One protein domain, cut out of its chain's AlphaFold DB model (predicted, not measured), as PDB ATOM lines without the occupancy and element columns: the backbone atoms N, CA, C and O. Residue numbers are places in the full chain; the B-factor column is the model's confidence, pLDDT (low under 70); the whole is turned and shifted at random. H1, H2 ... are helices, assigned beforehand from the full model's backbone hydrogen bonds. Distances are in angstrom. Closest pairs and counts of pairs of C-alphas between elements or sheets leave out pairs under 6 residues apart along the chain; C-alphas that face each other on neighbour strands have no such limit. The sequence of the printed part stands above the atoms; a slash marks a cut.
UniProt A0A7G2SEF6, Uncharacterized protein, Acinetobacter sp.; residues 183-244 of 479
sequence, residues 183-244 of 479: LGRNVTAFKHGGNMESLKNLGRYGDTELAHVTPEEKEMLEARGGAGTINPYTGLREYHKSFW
ATOM      1  N   LEU A 183     140.457  77.891 108.092       49.50
ATOM      2  CA  LEU A 183     140.883  76.776 108.952       49.50
ATOM      3  C   LEU A 183     142.180  76.112 108.463       49.50
ATOM      4  O   LEU A 183     143.002  75.707 109.274       49.50
ATOM      5  N   GLY A 184     142.434  76.052 107.151       42.41
ATOM      6  CA  GLY A 184     143.562  75.280 106.600       42.41
ATOM      7  C   GLY A 184     144.967  75.873 106.800       42.41
ATOM      8  O   GLY A 184     145.956  75.146 106.685       42.41
ATOM      9  N   ARG A 185     145.085  77.175 107.092       49.81
ATOM     10  CA  ARG A 185     146.396  77.852 107.191       49.81
ATOM     11  C   ARG A 185     147.063  77.709 108.560       49.81
ATOM     12  O   ARG A 185     148.285  77.676 108.614       49.81
ATOM     13  N   ASN A 186     146.289  77.571 109.639       49.41
ATOM     14  CA  ASN A 186     146.850  77.498 110.992       49.41
ATOM     15  C   ASN A 186     147.093  76.064 111.484       49.41
ATOM     16  O   ASN A 186     148.048  75.853 112.221       49.41
ATOM     17  N   VAL A 187     146.334  75.053 111.034       52.84
ATOM     18  CA  VAL A 187     146.563  73.660 111.488       52.84
ATOM     19  C   VAL A 187     147.846  73.046 110.916       52.84
ATOM     20  O   VAL A 187     148.518  72.270 111.590       52.84
ATOM     21  N   THR A 188     148.236  73.421 109.694       50.44
ATOM     22  CA  THR A 188     149.498  72.962 109.084       50.44
ATOM     23  C   THR A 188     150.728  73.602 109.732       50.44
ATOM     24  O   THR A 188     151.783  72.971 109.779       50.44
ATOM     25  N   ALA A 189     150.586  74.795 110.320       50.88
ATOM     26  CA  ALA A 189     151.660  75.473 111.043       50.88
ATOM     27  C   ALA A 189     152.079  74.726 112.324       50.88
ATOM     28  O   ALA A 189     153.255  74.743 112.682       50.88
ATOM     29  N   PHE A 190     151.177  73.986 112.980       54.47
ATOM     30  CA  PHE A 190     151.531  73.209 114.176       54.47
ATOM     31  C   PHE A 190     152.493  72.051 113.883       54.47
ATOM     32  O   PHE A 190     153.321  71.719 114.728       54.47
ATOM     33  N   LYS A 191     152.465  71.482 112.668       51.50
ATOM     34  CA  LYS A 191     153.391  70.405 112.278       51.50
ATOM     35  C   LYS A 191     154.830  70.903 112.060       51.50
ATOM     36  O   LYS A 191     155.754  70.094 112.005       51.50
ATOM     37  N   HIS A 192     155.040  72.216 111.946       47.78
ATOM     38  CA  HIS A 192     156.344  72.829 111.660       47.78
ATOM     39  C   HIS A 192     156.817  73.814 112.737       47.78
ATOM     40  O   HIS A 192     157.662  74.659 112.462       47.78
ATOM     41  N   GLY A 193     156.315  73.693 113.971       53.34
ATOM     42  CA  GLY A 193     156.742  74.570 115.065       53.34
ATOM     43  C   GLY A 193     156.166  75.980 114.940       53.34
ATOM     44  O   GLY A 193     156.887  76.964 115.084       53.34
ATOM     45  N   GLY A 194     154.868  76.069 114.637       71.75
ATOM     46  CA  GLY A 194     154.122  77.321 114.596       71.75
ATOM     47  C   GLY A 194     154.374  78.176 115.837       71.75
ATOM     48  O   GLY A 194     154.482  77.673 116.955       71.75
ATOM     49  N   ASN A 195     154.501  79.482 115.615       86.12
ATOM     50  CA  ASN A 195     154.841  80.454 116.642       86.12
ATOM     51  C   ASN A 195     153.765  80.484 117.747       86.12
ATOM     52  O   ASN A 195     152.709  81.099 117.577       86.12
ATOM     53  N   MET A 196     154.035  79.830 118.882       88.38
ATOM     54  CA  MET A 196     153.107  79.733 120.018       88.38
ATOM     55  C   MET A 196     152.766  81.110 120.604       88.38
ATOM     56  O   MET A 196     151.667  81.293 121.121       88.38
ATOM     57  N   GLU A 197     153.664  82.090 120.465       89.81
ATOM     58  CA  GLU A 197     153.441  83.481 120.878       89.81
ATOM     59  C   GLU A 197     152.260  84.099 120.120       89.81
ATOM     60  O   GLU A 197     151.384  84.728 120.709       89.81
ATOM     61  N   SER A 198     152.182  83.862 118.805       91.19
ATOM     62  CA  SER A 198     151.088  84.413 117.997       91.19
ATOM     63  C   SER A 198     149.730  83.806 118.343       91.19
ATOM     64  O   SER A 198     148.721  84.487 118.218       91.19
ATOM     65  N   LEU A 199     149.694  82.560 118.823       92.06
ATOM     66  CA  LEU A 199     148.454  81.892 119.222       92.06
ATOM     67  C   LEU A 199     147.948  82.375 120.578       92.06
ATOM     68  O   LEU A 199     146.744  82.559 120.732       92.06
ATOM     69  N   LYS A 200     148.851  82.626 121.534       93.19
ATOM     70  CA  LYS A 200     148.498  83.220 122.833       93.19
ATOM     71  C   LYS A 200     147.834  84.586 122.665       93.19
ATOM     72  O   LYS A 200     146.810  84.850 123.278       93.19
ATOM     73  N   ASN A 201     148.362  85.409 121.759       94.56
ATOM     74  CA  ASN A 201     147.827  86.747 121.484       94.56
ATOM     75  C   ASN A 201     146.451  86.743 120.792       94.56
ATOM     76  O   ASN A 201     145.828  87.795 120.673       94.56
ATOM     77  N   LEU A 202     145.984  85.585 120.316       95.19
ATOM     78  CA  LEU A 202     144.661  85.412 119.710       95.19
ATOM     79  C   LEU A 202     143.614  84.878 120.705       95.19
ATOM     80  O   LEU A 202     142.472  84.636 120.300       95.19
ATOM     81  N   GLY A 203     143.987  84.674 121.975       94.88
ATOM     82  CA  GLY A 203     143.057  84.303 123.039       94.88
ATOM     83  C   GLY A 203     142.019  85.399 123.289       94.88
ATOM     84  O   GLY A 203     142.319  86.597 123.245       94.88
ATOM     85  N   ARG A 204     140.760  85.000 123.491       94.75
ATOM     86  CA  ARG A 204     139.651  85.929 123.765       94.75
ATOM     87  C   ARG A 204     139.321  85.955 125.254       94.75
ATOM     88  O   ARG A 204     139.766  85.114 126.019       94.75
ATOM     89  N   TYR A 205     138.519  86.937 125.671       94.50
ATOM     90  CA  TYR A 205     137.979  87.030 127.038       94.50
ATOM     91  C   TYR A 205     139.033  87.054 128.163       94.50
ATOM     92  O   TYR A 205     138.720  86.733 129.307       94.50
ATOM     93  N   GLY A 206     140.259  87.487 127.850       93.00
ATOM     94  CA  GLY A 206     141.362  87.565 128.808       93.00
ATOM     95  C   GLY A 206     142.269  86.332 128.842       93.00
ATOM     96  O   GLY A 206     143.176  86.303 129.669       93.00
ATOM     97  N   ASP A 207     142.076  85.353 127.952       91.94
ATOM     98  CA  ASP A 207     143.001  84.227 127.803       91.94
ATOM     99  C   ASP A 207     144.340  84.728 127.228       91.94
ATOM    100  O   ASP A 207     144.429  85.099 126.060       91.94
ATOM    101  N   THR A 208     145.393  84.755 128.049       92.25
ATOM    102  CA  THR A 208     146.746  85.202 127.648       92.25
ATOM    103  C   THR A 208     147.750  84.059 127.526       92.25
ATOM    104  O   THR A 208     148.895  84.263 127.116       92.25
ATOM    105  N   GLU A 209     147.356  82.848 127.910       94.00
ATOM    106  CA  GLU A 209     148.240  81.692 127.983       94.00
ATOM    107  C   GLU A 209     147.638  80.483 127.275       94.00
ATOM    108  O   GLU A 209     146.438  80.233 127.319       94.00
ATOM    109  N   LEU A 210     148.512  79.715 126.628       95.31
ATOM    110  CA  LEU A 210     148.172  78.443 126.015       95.31
ATOM    111  C   LEU A 210     148.644  77.334 126.954       95.31
ATOM    112  O   LEU A 210     149.845  77.215 127.203       95.31
ATOM    113  N   ALA A 211     147.707  76.536 127.458       95.06
ATOM    114  CA  ALA A 211     147.981  75.408 128.338       95.06
ATOM    115  C   ALA A 211     147.495  74.102 127.701       95.06
ATOM    116  O   ALA A 211     146.472  74.066 127.016       95.06
ATOM    117  N   HIS A 212     148.226  73.016 127.946       96.06
ATOM    118  CA  HIS A 212     147.687  71.680 127.730       96.06
ATOM    119  C   HIS A 212     146.788  71.336 128.910       96.06
ATOM    120  O   HIS A 212     147.196  71.499 130.055       96.06
ATOM    121  N   VAL A 213     145.584  70.869 128.605       95.75
ATOM    122  CA  VAL A 213     144.545  70.558 129.586       95.75
ATOM    123  C   VAL A 213     144.164  69.095 129.396       95.75
ATOM    124  O   VAL A 213     143.908  68.677 128.259       95.75
ATOM    125  N   THR A 214     144.153  68.304 130.467       97.62
ATOM    126  CA  THR A 214     143.686  66.909 130.393       97.62
ATOM    127  C   THR A 214     142.161  66.853 130.225       97.62
ATOM    128  O   THR A 214     141.471  67.838 130.499       97.62
ATOM    129  N   PRO A 215     141.584  65.726 129.771       96.56
ATOM    130  CA  PRO A 215     140.130  65.576 129.699       96.56
ATOM    131  C   PRO A 215     139.419  65.871 131.032       96.56
ATOM    132  O   PRO A 215     138.402  66.559 131.040       96.56
ATOM    133  N   GLU A 216     139.994  65.440 132.156       97.31
ATOM    134  CA  GLU A 216     139.446  65.667 133.498       97.31
ATOM    135  C   GLU A 216     139.523  67.147 133.910       97.31
ATOM    136  O   GLU A 216     138.597  67.689 134.514       97.31
ATOM    137  N   GLU A 217     140.615  67.836 133.566       97.25
ATOM    138  CA  GLU A 217     140.752  69.275 133.809       97.25
ATOM    139  C   GLU A 217     139.776  70.083 132.948       97.25
ATOM    140  O   GLU A 217     139.202  71.064 133.418       97.25
ATOM    141  N   LYS A 218     139.540  69.646 131.709       96.56
ATOM    142  CA  LYS A 218     138.530  70.231 130.827       96.56
ATOM    143  C   LYS A 218     137.138  70.149 131.462       96.56
ATOM    144  O   LYS A 218     136.453  71.167 131.525       96.56
ATOM    145  N   GLU A 219     136.739  68.978 131.953       95.62
ATOM    146  CA  GLU A 219     135.448  68.801 132.634       95.62
ATOM    147  C   GLU A 219     135.353  69.682 133.885       95.62
ATOM    148  O   GLU A 219     134.327  70.320 134.124       95.62
ATOM    149  N   MET A 220     136.440  69.792 134.654       96.88
ATOM    150  CA  MET A 220     136.499  70.683 135.816       96.88
ATOM    151  C   MET A 220     136.319  72.158 135.428       96.88
ATOM    152  O   MET A 220     135.649  72.905 136.145       96.88
ATOM    153  N   LEU A 221     136.920  72.598 134.320       95.94
ATOM    154  CA  LEU A 221     136.795  73.970 133.826       95.94
ATOM    155  C   LEU A 221     135.382  74.258 133.309       95.94
ATOM    156  O   LEU A 221     134.834  75.313 133.628       95.94
ATOM    157  N   GLU A 222     134.768  73.319 132.590       94.88
ATOM    158  CA  GLU A 222     133.367  73.416 132.159       94.88
ATOM    159  C   GLU A 222     132.419  73.468 133.370       94.88
ATOM    160  O   GLU A 222     131.588  74.372 133.469       94.88
ATOM    161  N   ALA A 223     132.616  72.597 134.367       94.75
ATOM    162  CA  ALA A 223     131.825  72.579 135.602       94.75
ATOM    163  C   ALA A 223     131.962  73.865 136.437       94.75
ATOM    164  O   ALA A 223     131.043  74.244 137.161       94.75
ATOM    165  N   ARG A 224     133.095  74.573 136.330       95.12
ATOM    166  CA  ARG A 224     133.319  75.887 136.964       95.12
ATOM    167  C   ARG A 224     132.735  77.064 136.169       95.12
ATOM    168  O   ARG A 224     133.015  78.216 136.511       95.12
ATOM    169  N   GLY A 225     131.934  76.798 135.135       93.44
ATOM    170  CA  GLY A 225     131.290  77.814 134.296       93.44
ATOM    171  C   GLY A 225     132.127  78.251 133.090       93.44
ATOM    172  O   GLY A 225     131.901  79.331 132.534       93.44
ATOM    173  N   GLY A 226     133.123  77.451 132.701       94.94
ATOM    174  CA  GLY A 226     133.850  77.621 131.449       94.94
ATOM    175  C   GLY A 226     132.954  77.269 130.261       94.94
ATOM    176  O   GLY A 226     132.409  76.173 130.204       94.94
ATOM    177  N   ALA A 227     132.815  78.170 129.289       90.88
ATOM    178  CA  ALA A 227     131.900  77.963 128.161       90.88
ATOM    179  C   ALA A 227     132.294  76.796 127.222       90.88
ATOM    180  O   ALA A 227     131.467  76.342 126.432       90.88
ATOM    181  N   GLY A 228     133.557  76.345 127.259       93.88
ATOM    182  CA  GLY A 228     134.069  75.245 126.427       93.88
ATOM    183  C   GLY A 228     134.001  75.506 124.912       93.88
ATOM    184  O   GLY A 228     134.065  74.565 124.111       93.88
ATOM    185  N   THR A 229     133.836  76.770 124.505       95.38
ATOM    186  CA  THR A 229     133.619  77.197 123.115       95.38
ATOM    187  C   THR A 229     134.889  77.098 122.282       95.38
ATOM    188  O   THR A 229     135.989  77.238 122.802       95.38
ATOM    189  N   ILE A 230     134.754  76.926 120.969       95.88
ATOM    190  CA  ILE A 230     135.895  76.975 120.047       95.88
ATOM    191  C   ILE A 230     136.187  78.436 119.682       95.88
ATOM    192  O   ILE A 230     135.289  79.161 119.247       95.88
ATOM    193  N   ASN A 231     137.440  78.867 119.830       95.56
ATOM    194  CA  ASN A 231     137.906  80.161 119.342       95.56
ATOM    195  C   ASN A 231     137.876  80.174 117.802       95.56
ATOM    196  O   ASN A 231     138.548  79.346 117.181       95.56
ATOM    197  N   PRO A 232     137.169  81.112 117.150       95.38
ATOM    198  CA  PRO A 232     137.113  81.180 115.691       95.38
ATOM    199  C   PRO A 232     138.454  81.567 115.037       95.38
ATOM    200  O   PRO A 232     138.662  81.257 113.866       95.38
ATOM    201  N   TYR A 233     139.360  82.228 115.764       94.38
ATOM    202  CA  TYR A 233     140.670  82.666 115.272       94.38
ATOM    203  C   TYR A 233     141.741  81.575 115.378       94.38
ATOM    204  O   TYR A 233     142.573  81.442 114.479       94.38
ATOM    205  N   THR A 234     141.728  80.789 116.461       94.44
ATOM    206  CA  THR A 234     142.748  79.750 116.708       94.44
ATOM    207  C   THR A 234     142.262  78.333 116.407       94.44
ATOM    208  O   THR A 234     143.084  77.451 116.171       94.44
ATOM    209  N   GLY A 235     140.947  78.096 116.402       95.88
ATOM    210  CA  GLY A 235     140.350  76.763 116.281       95.88
ATOM    211  C   GLY A 235     140.495  75.893 117.538       95.88
ATOM    212  O   GLY A 235     140.101  74.729 117.517       95.88
ATOM    213  N   LEU A 236     141.052  76.434 118.626       95.75
ATOM    214  CA  LEU A 236     141.243  75.733 119.897       95.75
ATOM    215  C   LEU A 236     140.053  75.969 120.839       95.75
ATOM    216  O   LEU A 236     139.318  76.945 120.689       95.75
ATOM    217  N   ARG A 237     139.844  75.068 121.805       95.75
ATOM    218  CA  ARG A 237     138.816  75.244 122.846       95.75
ATOM    219  C   ARG A 237     139.270  76.272 123.882       95.75
ATOM    220  O   ARG A 237     140.408  76.216 124.333       95.75
ATOM    221  N   GLU A 238     138.354  77.146 124.278       95.44
ATOM    222  CA  GLU A 238     138.521  78.178 125.305       95.44
ATOM    223  C   GLU A 238     137.571  77.911 126.477       95.44
ATOM    224  O   GLU A 238     136.402  77.561 126.275       95.44
ATOM    225  N   TYR A 239     138.049  78.137 127.702       95.50
ATOM    226  CA  TYR A 239     137.265  78.002 128.932       95.50
ATOM    227  C   TYR A 239     137.243  79.332 129.686       95.50
ATOM    228  O   TYR A 239     137.872  79.489 130.726       95.50
ATOM    229  N   HIS A 240     136.495  80.301 129.167       92.19
ATOM    230  CA  HIS A 240     136.247  81.562 129.862       92.19
ATOM    231  C   HIS A 240     134.932  81.485 130.646       92.19
ATOM    232  O   HIS A 240     134.006  80.768 130.251       92.19
ATOM    233  N   LYS A 241     134.834  82.242 131.745       89.94
ATOM    234  CA  LYS A 241     133.583  82.363 132.505       89.94
ATOM    235  C   LYS A 241     132.522  82.993 131.613       89.94
ATOM    236  O   LYS A 241     132.641  84.163 131.246       89.94
ATOM    237  N   SER A 242     131.481  82.235 131.283       80.06
ATOM    238  CA  SER A 242     130.351  82.804 130.559       80.06
ATOM    239  C   SER A 242     129.589  83.729 131.504       80.06
ATOM    240  O   SER A 242     128.874  83.276 132.396       80.06
ATOM    241  N   PHE A 243     129.746  85.041 131.324       63.78
ATOM    242  CA  PHE A 243     129.039  86.059 132.114       63.78
ATOM    243  C   PHE A 243     127.502  85.900 132.042       63.78
ATOM    244  O   PHE A 243     126.784  86.365 132.918       63.78
ATOM    245  N   TRP A 244     126.999  85.170 131.042       55.56
ATOM    246  CA  TRP A 244     125.578  84.907 130.813       55.56
ATOM    247  C   TRP A 244     125.012  83.693 131.566       55.56
ATOM    248  O   TRP A 244     123.801  83.497 131.573       55.56
TER     249      TRP A 244
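Overview. This is residues 183 to 244 of the 479 residues of an uncharacterized protein of Acinetobacter sp. (UniProt A0A7G2SEF6). Little of this domain is regular structure: three short helices are strung along a mostly looped chain, with H3 at one end of the long axis and H1 and H2 towards the other. Between them runs a loop hairpin, where residues 229 to 230 pair antiparallel with residues 237 to 238; residues 188 to 193 stick out. The printed part has 62 residues, all helix by class, with 21 in H1, H2 and H3 and no named strand. It is only just compact, close to loose, with a radius of gyration of the C-alphas of 12.4 A, spanning 34 by 23 by 19 A.

Along the chain. Find C-alpha 215 at (140.130, 65.576, 129.699); from there H3, residues 215 to 223, runs 12.4 A to C-alpha 223. H1, residues 184 to 190, begins at (143.562, 75.280, 106.600) and covers 11.2 A. H2 is residues 196 to 200.

Arrangement. H3 is apart from H1 and H2, which are apart too. O i to N i+4 pairs are within hydrogen-bond range throughout H2 and H3, but 0 of 3 in H1, where 2 of 4 O i to N i+3 pairs are.

Size, cuts and confidence. Look at His 192 and Trp 244 for the farthest C-alphas, 38.2 A apart. The printed part has no cut. H2 to H3 is a long link, H1 to H2 a tight one. pLDDT is under 70 at residues 183 to 193 and 243 to 244.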